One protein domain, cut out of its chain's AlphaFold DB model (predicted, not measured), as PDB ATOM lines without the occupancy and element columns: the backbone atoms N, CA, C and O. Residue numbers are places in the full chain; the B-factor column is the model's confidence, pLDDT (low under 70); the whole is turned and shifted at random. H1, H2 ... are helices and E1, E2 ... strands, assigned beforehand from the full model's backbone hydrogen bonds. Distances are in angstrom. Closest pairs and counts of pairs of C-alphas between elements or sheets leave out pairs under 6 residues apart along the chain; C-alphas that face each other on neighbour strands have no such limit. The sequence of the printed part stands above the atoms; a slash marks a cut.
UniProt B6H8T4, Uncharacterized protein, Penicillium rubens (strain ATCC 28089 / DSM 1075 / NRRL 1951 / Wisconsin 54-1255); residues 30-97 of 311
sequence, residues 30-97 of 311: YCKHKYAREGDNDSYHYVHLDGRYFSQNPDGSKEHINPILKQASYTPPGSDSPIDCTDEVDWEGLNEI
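AT A GLANCE: This is residues 30 to 97 of the 311 residues of an uncharacterized protein of Penicillium rubens (strain ATCC 28089 / DSM 1075 / NRRL 1951 / Wisconsin 54-1255) (UniProt B6H8T4). One sheet of five strands, E1 to E5, lies side by side in chain order as a single slab; after edge strand E5 the chain folds back beside it at residues 83 to 84, then runs on to a small helix, H1, away from the sheet. The printed part has 68 residues, with named elements in the order E1 E2 E3 E4 E5 H1, and the sheet has that same strand order, all antiparallel. The class is mostly strand, though under half of the residues are in named elements. It is only just compact, close to loose, with a radius of gyration of the C-alphas of 12.8 A and spans of 37 by 25 by 16 A.

IN THESE COORDINATES: Find C-alpha 30 at (-14.360, 0.723, -37.745); there E1 begins, residues 30 to 34, 13.1 A long. Next come E2, residues 42 to 47, 16.6 A; E3, residues 53 to 56, 10.4 A; E4, residues 62 to 66, 13.6 A; and E5, residues 71 to 75, 13.6 A. H1, residues 93 to 96, 6.1 A, ends at C-alpha 96, (-7.716, 5.599, -55.168).

HOW THE PARTS SIT: The strands form a meander, each the antiparallel neighbour of the one before, and each successive pair is a hairpin. Look for N 31 and O 45 at 2.9 A between E1 and E2, N 46 and O 54 at 2.8 A between E2 and E3, N 53 and O 65 at 2.8 A between E3 and E4, and N 73 and O 64 at 2.8 A between E4 and E5. H1 is not on the sheet, and is too short for any O i to N i+4 pair; its one O i to N i+3 pair is within range.

THE WHOLE: The C-alphas farthest apart, of Gly 39 and Glu 92, are 37.0 A apart. The printed part has no cut, and the link from E5 to H1, 17 residues, is long. Mean pLDDT of the printed part is 79.3; look for values under 70 at residues 30 to 41, 49 to 50 and 94 to 97.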
ATOM      1  N   TYR A  30     -13.209   1.604 -37.653       61.75
ATOM      2  CA  TYR A  30     -14.360   0.723 -37.745       61.75
ATOM      3  C   TYR A  30     -15.595   1.530 -38.125       61.75
ATOM      4  O   TYR A  30     -15.945   2.501 -37.447       61.75
ATOM      5  N   CYS A  31     -16.266   1.121 -39.200       64.50
ATOM      6  CA  CYS A  31     -17.553   1.670 -39.588       64.50
ATOM      7  C   CYS A  31     -18.616   0.571 -39.531       64.50
ATOM      8  O   CYS A  31     -18.624  -0.372 -40.321       64.50
ATOM      9  N   LYS A  32     -19.540   0.696 -38.575       63.28
ATOM     10  CA  LYS A  32     -20.715  -0.172 -38.489       63.28
ATOM     11  C   LYS A  32     -21.857   0.432 -39.291       63.28
ATOM     12  O   LYS A  32     -22.311   1.535 -38.978       63.28
ATOM     13  N   HIS A  33     -22.357  -0.292 -40.284       62.28
ATOM     14  CA  HIS A  33     -23.483   0.132 -41.104       62.28
ATOM     15  C   HIS A  33     -24.732  -0.680 -40.765       62.28
ATOM     16  O   HIS A  33     -24.728  -1.906 -40.755       62.28
ATOM     17  N   LYS A  34     -25.833   0.029 -40.505       58.94
ATOM     18  CA  LYS A  34     -27.158  -0.581 -40.372       58.94
ATOM     19  C   LYS A  34     -27.929  -0.360 -41.663       58.94
ATOM     20  O   LYS A  34     -28.272   0.783 -41.979       58.94
ATOM     21  N   TYR A  35     -28.205  -1.427 -42.401       56.06
ATOM     22  CA  TYR A  35     -29.019  -1.355 -43.608       56.06
ATOM     23  C   TYR A  35     -30.488  -1.513 -43.223       56.06
ATOM     24  O   TYR A  35     -30.891  -2.500 -42.625       56.06
ATOM     25  N   ALA A  36     -31.316  -0.522 -43.553       51.75
ATOM     26  CA  ALA A  36     -32.718  -0.488 -43.127       51.75
ATOM     27  C   ALA A  36     -33.634  -1.483 -43.874       51.75
ATOM     28  O   ALA A  36     -34.847  -1.432 -43.683       51.75
ATOM     29  N   ARG A  37     -33.096  -2.312 -44.783       54.12
ATOM     30  CA  ARG A  37     -33.893  -3.004 -45.807       54.12
ATOM     31  C   ARG A  37     -34.056  -4.512 -45.619       54.12
ATOM     32  O   ARG A  37     -34.959  -5.050 -46.243       54.12
ATOM     33  N   GLU A  38     -33.266  -5.175 -44.774       48.78
ATOM     34  CA  GLU A  38     -33.229  -6.645 -44.767       48.78
ATOM     35  C   GLU A  38     -32.898  -7.213 -43.375       48.78
ATOM     36  O   GLU A  38     -31.787  -7.645 -43.092       48.78
ATOM     37  N   GLY A  39     -33.883  -7.171 -42.471       59.00
ATOM     38  CA  GLY A  39     -33.764  -7.766 -41.134       59.00
ATOM     39  C   GLY A  39     -32.705  -7.117 -40.231       59.00
ATOM     40  O   GLY A  39     -32.130  -6.080 -40.550       59.00
ATOM     41  N   ASP A  40     -32.457  -7.729 -39.072       61.69
ATOM     42  CA  ASP A  40     -31.470  -7.280 -38.074       61.69
ATOM     43  C   ASP A  40     -30.004  -7.533 -38.503       61.69
ATOM     44  O   ASP A  40     -29.103  -7.613 -37.661       61.69
ATOM     45  N   ASN A  41     -29.738  -7.662 -39.806       64.81
ATOM     46  CA  ASN A  41     -28.413  -7.965 -40.330       64.81
ATOM     47  C   ASN A  41     -27.619  -6.669 -40.522       64.81
ATOM     48  O   ASN A  41     -27.685  -5.983 -41.545       64.81
ATOM     49  N   ASP A  42     -26.863  -6.318 -39.486       74.81
ATOM     50  CA  ASP A  42     -25.851  -5.271 -39.554       74.81
ATOM     51  C   ASP A  42     -24.730  -5.698 -40.526       74.81
ATOM     52  O   ASP A  42     -24.299  -6.851 -40.505       74.81
ATOM     53  N   SER A  43     -24.222  -4.765 -41.334       73.19
ATOM     54  CA  SER A  43     -22.985  -4.972 -42.093       73.19
ATOM     55  C   SER A  43     -21.850  -4.159 -41.490       73.19
ATOM     56  O   SER A  43     -22.034  -3.110 -40.855       73.19
ATOM     57  N   TYR A  44     -20.658  -4.716 -41.614       78.50
ATOM     58  CA  TYR A  44     -19.487  -4.281 -40.887       78.50
ATOM     59  C   TYR A  44     -18.364  -4.023 -41.870       78.50
ATOM     60  O   TYR A  44     -17.968  -4.930 -42.591       78.50
ATOM     61  N   HIS A  45     -17.831  -2.805 -41.858       79.56
ATOM     62  CA  HIS A  45     -16.636  -2.458 -42.609       79.56
ATOM     63  C   HIS A  45     -15.538  -2.074 -41.621       79.56
ATOM     64  O   HIS A  45     -15.751  -1.311 -40.670       79.56
ATOM     65  N   TYR A  46     -14.356  -2.622 -41.829       77.69
ATOM     66  CA  TYR A  46     -13.185  -2.388 -41.012       77.69
ATOM     67  C   TYR A  46     -12.019  -2.023 -41.918       77.69
ATOM     68  O   TYR A  46     -11.685  -2.757 -42.845       77.69
ATOM     69  N   VAL A  47     -11.407  -0.877 -41.636       73.00
ATOM     70  CA  VAL A  47     -10.230  -0.379 -42.339       73.00
ATOM     71  C   VAL A  47      -9.122  -0.177 -41.323       73.00
ATOM     72  O   VAL A  47      -9.175   0.698 -40.458       73.00
ATOM     73  N   HIS A  48      -8.097  -1.001 -41.421       71.25
ATOM     74  CA  HIS A  48      -6.910  -0.898 -40.596       71.25
ATOM     75  C   HIS A  48      -6.034   0.265 -41.091       71.25
ATOM     76  O   HIS A  48      -6.013   0.595 -42.277       71.25
ATOM     77  N   LEU A  49      -5.257   0.884 -40.196       64.94
ATOM     78  CA  LEU A  49      -4.365   2.008 -40.556       64.94
ATOM     79  C   LEU A  49      -3.276   1.667 -41.577       64.94
ATOM     80  O   LEU A  49      -2.648   2.567 -42.126       64.94
ATOM     81  N   ASP A  50      -3.015   0.382 -41.778       67.81
ATOM     82  CA  ASP A  50      -2.042  -0.114 -42.744       67.81
ATOM     83  C   ASP A  50      -2.679  -0.386 -44.118       67.81
ATOM     84  O   ASP A  50      -2.040  -0.952 -44.998       67.81
ATOM     85  N   GLY A  51      -3.937   0.029 -44.305       71.12
ATOM     86  CA  GLY A  51      -4.681  -0.111 -45.550       71.12
ATOM     87  C   GLY A  51      -5.415  -1.442 -45.690       71.12
ATOM     88  O   GLY A  51      -6.109  -1.624 -46.687       71.12
ATOM     89  N   ARG A  52      -5.312  -2.370 -44.726       81.38
ATOM     90  CA  ARG A  52      -6.118  -3.599 -44.769       81.38
ATOM     91  C   ARG A  52      -7.600  -3.266 -44.657       81.38
ATOM     92  O   ARG A  52      -8.016  -2.559 -43.741       81.38
ATOM     93  N   TYR A  53      -8.388  -3.816 -45.565       85.00
ATOM     94  CA  TYR A  53      -9.830  -3.656 -45.631       85.00
ATOM     95  C   TYR A  53     -10.510  -4.996 -45.371       85.00
ATOM     96  O   TYR A  53     -10.097  -6.035 -45.886       85.00
ATOM     97  N   PHE A  54     -11.562  -4.967 -44.565       88.44
ATOM     98  CA  PHE A  54     -12.443  -6.094 -44.321       88.44
ATOM     99  C   PHE A  54     -13.894  -5.626 -44.386       88.44
ATOM    100  O   PHE A  54     -14.267  -4.659 -43.721       88.44
ATOM    101  N   SER A  55     -14.718  -6.341 -45.142       87.06
ATOM    102  CA  SER A  55     -16.163  -6.138 -45.213       87.06
ATOM    103  C   SER A  55     -16.881  -7.415 -44.820       87.06
ATOM    104  O   SER A  55     -16.476  -8.505 -45.218       87.06
ATOM    105  N   GLN A  56     -17.977  -7.285 -44.084       88.75
ATOM    106  CA  GLN A  56     -18.980  -8.326 -43.934       88.75
ATOM    107  C   GLN A  56     -20.337  -7.753 -44.326       88.75
ATOM    108  O   GLN A  56     -20.831  -6.802 -43.705       88.75
ATOM    109  N   ASN A  57     -20.930  -8.338 -45.357       85.62
ATOM    110  CA  ASN A  57     -22.211  -7.926 -45.908       85.62
ATOM    111  C   ASN A  57     -23.378  -8.594 -45.150       85.62
ATOM    112  O   ASN A  57     -23.178  -9.595 -44.453       85.62
ATOM    113  N   PRO A  58     -24.612  -8.064 -45.268       83.81
ATOM    114  CA  PRO A  58     -25.780  -8.594 -44.554       83.81
ATOM    115  C   PRO A  58     -26.174 -10.023 -44.950       83.81
ATOM    116  O   PRO A  58     -26.812 -10.722 -44.166       83.81
ATOM    117  N   ASP A  59     -25.797 -10.457 -46.153       85.81
ATOM    118  CA  ASP A  59     -25.983 -11.828 -46.641       85.81
ATOM    119  C   ASP A  59     -25.000 -12.823 -45.994       85.81
ATOM    120  O   ASP A  59     -25.133 -14.034 -46.163       85.81
ATOM    121  N   GLY A  60     -24.036 -12.330 -45.213       88.19
ATOM    122  CA  GLY A  60     -22.994 -13.119 -44.567       88.19
ATOM    123  C   GLY A  60     -21.740 -13.302 -45.419       88.19
ATOM    124  O   GLY A  60     -20.787 -13.912 -44.926       88.19
ATOM    125  N   SER A  61     -21.709 -12.768 -46.645       90.94
ATOM    126  CA  SER A  61     -20.491 -12.727 -47.449       90.94
ATOM    127  C   SER A  61     -19.439 -11.826 -46.802       90.94
ATOM    128  O   SER A  61     -19.760 -10.891 -46.057       90.94
ATOM    129  N   LYS A  62     -18.164 -12.144 -47.030       93.62
ATOM    130  CA  LYS A  62     -17.028 -11.408 -46.466       93.62
ATOM    131  C   LYS A  62     -16.032 -11.072 -47.559       93.62
ATOM    132  O   LYS A  62     -15.755 -11.903 -48.413       93.62
ATOM    133  N   GLU A  63     -15.443  -9.895 -47.481       91.38
ATOM    134  CA  GLU A  63     -14.365  -9.454 -48.361       91.38
ATOM    135  C   GLU A  63     -13.168  -9.077 -47.501       91.38
ATOM    136  O   GLU A  63     -13.321  -8.458 -46.446       91.38
ATOM    137  N   HIS A  64     -11.972  -9.434 -47.945       90.94
ATOM    138  CA  HIS A  64     -10.731  -9.059 -47.291       90.94
ATOM    139  C   HIS A  64      -9.717  -8.617 -48.340       90.94
ATOM    140  O   HIS A  64      -9.420  -9.358 -49.271       90.94
ATOM    141  N   ILE A  65      -9.157  -7.423 -48.173       87.81
ATOM    142  CA  ILE A  65      -8.147  -6.856 -49.065       87.81
ATOM    143  C   ILE A  65      -6.960  -6.411 -48.215       87.81
ATOM    144  O   ILE A  65      -7.104  -5.679 -47.237       87.81
ATOM    145  N   ASN A  66      -5.764  -6.840 -48.593       86.75
ATOM    146  CA  ASN A  66      -4.508  -6.438 -47.984       86.75
ATOM    147  C   ASN A  66      -3.593  -5.836 -49.060       86.75
ATOM    148  O   ASN A  66      -2.914  -6.587 -49.763       86.75
ATOM    149  N   PRO A  67      -3.539  -4.500 -49.180       77.44
ATOM    150  CA  PRO A  67      -2.769  -3.839 -50.230       77.44
ATOM    151  C   PRO A  67      -1.253  -3.991 -50.044       77.44
ATOM    152  O   PRO A  67      -0.527  -4.035 -51.030       77.44
ATOM    153  N   ILE A  68      -0.762  -4.136 -48.805       79.50
ATOM    154  CA  ILE A  68       0.674  -4.328 -48.528       79.50
ATOM    155  C   ILE A  68       1.158  -5.662 -49.090       79.50
ATOM    156  O   ILE A  68       2.239  -5.742 -49.668       79.50
ATOM    157  N   LEU A  69       0.364  -6.715 -48.894       85.62
ATOM    158  CA  LEU A  69       0.696  -8.050 -49.388       85.62
ATOM    159  C   LEU A  69       0.171  -8.311 -50.801       85.62
ATOM    160  O   LEU A  69       0.427  -9.395 -51.313       85.62
ATOM    161  N   LYS A  70      -0.560  -7.358 -51.402       87.19
ATOM    162  CA  LYS A  70      -1.362  -7.559 -52.617       87.19
ATOM    163  C   LYS A  70      -2.157  -8.866 -52.533       87.19
ATOM    164  O   LYS A  70      -1.960  -9.761 -53.336       87.19
ATOM    165  N   GLN A  71      -2.978  -9.010 -51.494       91.31
ATOM    166  CA  GLN A  71      -3.828 -10.189 -51.297       91.31
ATOM    167  C   GLN A  71      -5.285  -9.772 -51.229       91.31
ATOM    168  O   GLN A  71      -5.624  -8.874 -50.454       91.31
ATOM    169  N   ALA A  72      -6.152 -10.448 -51.973       91.56
ATOM    170  CA  ALA A  72      -7.589 -10.243 -51.899       91.56
ATOM    171  C   ALA A  72      -8.312 -11.578 -51.778       91.56
ATOM    172  O   ALA A  72      -7.955 -12.551 -52.432       91.56
ATOM    173  N   SER A  73      -9.343 -11.627 -50.944       96.00
ATOM    174  CA  SER A  73     -10.199 -12.796 -50.854       96.00
ATOM    175  C   SER A  73     -11.656 -12.441 -50.623       96.00
ATOM    176  O   SER A  73     -11.995 -11.459 -49.957       96.00
ATOM    177  N   TYR A  74     -12.520 -13.287 -51.169       94.75
ATOM    178  CA  TYR A  74     -13.962 -13.210 -51.025       94.75
ATOM    179  C   TYR A  74     -14.494 -14.514 -50.440       94.75
ATOM    180  O   TYR A  74     -14.169 -15.602 -50.900       94.75
ATOM    181  N   THR A  75     -15.319 -14.437 -49.408       96.31
ATOM    182  CA  THR A  75     -16.021 -15.587 -48.841       96.31
ATOM    183  C   THR A  75     -17.504 -15.466 -49.181       96.31
ATOM    184  O   THR A  75     -18.157 -14.556 -48.664       96.31
ATOM    185  N   PRO A  76     -18.053 -16.363 -50.021       93.56
ATOM    186  CA  PRO A  76     -19.477 -16.388 -50.331       93.56
ATOM    187  C   PRO A  76     -20.348 -16.579 -49.080       93.56
ATOM    188  O   PRO A  76     -19.896 -17.171 -48.094       93.56
ATOM    189  N   PRO A  77     -21.617 -16.145 -49.120       93.31
ATOM    190  CA  PRO A  77     -22.519 -16.299 -47.987       93.31
ATOM    191  C   PRO A  77     -22.731 -17.784 -47.652       93.31
ATOM    192  O   PRO A  77     -22.984 -18.608 -48.530       93.31
ATOM    193  N   GLY A  78     -22.600 -18.137 -46.370       92.38
ATOM    194  CA  GLY A  78     -22.736 -19.518 -45.884       92.38
ATOM    195  C   GLY A  78     -21.542 -20.441 -46.172       92.38
ATOM    196  O   GLY A  78     -21.597 -21.618 -45.818       92.38
ATOM    197  N   SER A  79     -20.474 -19.926 -46.783       94.38
ATOM    198  CA  SER A  79     -19.200 -20.628 -46.946       94.38
ATOM    199  C   SER A  79     -18.207 -20.185 -45.870       94.38
ATOM    200  O   SER A  79     -18.183 -19.019 -45.483       94.38
ATOM    201  N   ASP A  80     -17.346 -21.104 -45.434       93.94
ATOM    202  CA  ASP A  80     -16.154 -20.787 -44.631       93.94
ATOM    203  C   ASP A  80     -14.869 -20.785 -45.476       93.94
ATOM    204  O   ASP A  80     -13.794 -20.445 -44.982       93.94
ATOM    205  N   SER A  81     -14.972 -21.161 -46.753       96.00
ATOM    206  CA  SER A  81     -13.846 -21.238 -47.678       96.00
ATOM    207  C   SER A  81     -13.690 -19.912 -48.427       96.00
ATOM    208  O   SER A  81     -14.562 -19.586 -49.242       96.00
ATOM    209  N   PRO A  82     -12.610 -19.148 -48.181       96.12
ATOM    210  CA  PRO A  82     -12.307 -17.960 -48.961       96.12
ATOM    211  C   PRO A  82     -11.856 -18.348 -50.374       96.12
ATOM    212  O   PRO A  82     -11.096 -19.297 -50.565       96.12
ATOM    213  N   ILE A  83     -12.325 -17.587 -51.352       96.06
ATOM    214  CA  ILE A  83     -11.896 -17.598 -52.746       96.06
ATOM    215  C   ILE A  83     -10.803 -16.540 -52.872       96.06
ATOM    216  O   ILE A  83     -10.992 -15.411 -52.418       96.06
ATOM    217  N   ASP A  84      -9.657 -16.917 -53.430       95.94
ATOM    218  CA  ASP A  84      -8.577 -15.978 -53.727       95.94
ATOM    219  C   ASP A  84      -8.951 -15.156 -54.964       95.94
ATOM    220  O   ASP A  84      -9.231 -15.718 -56.022       95.94
ATOM    221  N   CYS A  85      -8.987 -13.837 -54.807       92.81
ATOM    222  CA  CYS A  85      -9.322 -12.875 -55.856       92.81
ATOM    223  C   CYS A  85      -8.124 -11.967 -56.169       92.81
ATOM    224  O   CYS A  85      -8.292 -10.898 -56.747       92.81
ATOM    225  N   THR A  86      -6.916 -12.346 -55.746       91.75
ATOM    226  CA  THR A  86      -5.721 -11.496 -55.826       91.75
ATOM    227  C   THR A  86      -5.403 -11.028 -57.249       91.75
ATOM    228  O   THR A  86      -5.028  -9.872 -57.432       91.75
ATOM    229  N   ASP A  87      -5.599 -11.890 -58.245       92.06
ATOM    230  CA  ASP A  87      -5.282 -11.592 -59.649       92.06
ATOM    231  C   ASP A  87      -6.367 -10.760 -60.357       92.06
ATOM    232  O   ASP A  87      -6.120 -10.186 -61.416       92.06
ATOM    233  N   GLU A  88      -7.570 -10.685 -59.784       88.75
ATOM    234  CA  GLU A  88      -8.699  -9.922 -60.340       88.75
ATOM    235  C   GLU A  88      -8.687  -8.457 -59.893       88.75
ATOM    236  O   GLU A  88      -9.413  -7.615 -60.425       88.75
ATOM    237  N   VAL A  89      -7.870  -8.150 -58.889       81.56
ATOM    238  CA  VAL A  89      -7.820  -6.847 -58.255       81.56
ATOM    239  C   VAL A  89      -6.802  -5.951 -58.958       81.56
ATOM    240  O   VAL A  89      -5.611  -6.250 -59.004       81.56
ATOM    241  N   ASP A  90      -7.268  -4.807 -59.464       84.19
ATOM    242  CA  ASP A  90      -6.413  -3.738 -59.989       84.19
ATOM    243  C   ASP A  90      -5.699  -3.015 -58.833       84.19
ATOM    244  O   ASP A  90      -6.181  -2.017 -58.287       84.19
ATOM    245  N   TRP A  91      -4.558  -3.565 -58.415       81.75
ATOM    246  CA  TRP A  91      -3.750  -3.055 -57.303       81.75
ATOM    247  C   TRP A  91      -3.201  -1.652 -57.563       81.75
ATOM    248  O   TRP A  91      -2.990  -0.884 -56.621       81.75
ATOM    249  N   GLU A  92      -2.949  -1.320 -58.823       78.00
ATOM    250  CA  GLU A  92      -2.432  -0.028 -59.247       78.00
ATOM    251  C   GLU A  92      -3.517   1.056 -59.125       78.00
ATOM    252  O   GLU A  92      -3.237   2.133 -58.583       78.00
ATOM    253  N   GLY A  93      -4.758   0.741 -59.516       71.75
ATOM    254  CA  GLY A  93      -5.945   1.591 -59.342       71.75
ATOM    255  C   GLY A  93      -6.481   1.656 -57.905       71.75
ATOM    256  O   GLY A  93      -7.166   2.607 -57.524       71.75
ATOM    257  N   LEU A  94      -6.126   0.693 -57.051       67.56
ATOM    258  CA  LEU A  94      -6.604   0.608 -55.663       67.56
ATOM    259  C   LEU A  94      -6.074   1.694 -54.725       67.56
ATOM    260  O   LEU A  94      -6.638   1.914 -53.651       67.56
ATOM    261  N   ASN A  95      -5.026   2.409 -55.136       56.22
ATOM    262  CA  ASN A  95      -4.533   3.589 -54.422       56.22
ATOM    263  C   ASN A  95      -5.589   4.701 -54.321       56.22
ATOM    264  O   ASN A  95      -5.420   5.636 -53.535       56.22
ATOM    265  N   GLU A  96      -6.666   4.598 -55.100       54.09
ATOM    266  CA  GLU A  96      -7.716   5.599 -55.168       54.09
ATOM    267  C   GLU A  96      -8.956   5.274 -54.345       54.09
ATOM    268  O   GLU A  96      -9.798   6.164 -54.297       54.09
ATOM    269  N   ILE A  97      -9.095   4.099 -53.690       48.12
ATOM    270  CA  ILE A  97     -10.349   3.734 -52.995       48.12
ATOM    271  C   ILE A  97     -10.750   4.850 -52.018       48.12
ATOM    272  O   ILE A  97     -10.211   4.941 -50.905       48.12
TER     273      ILE A  97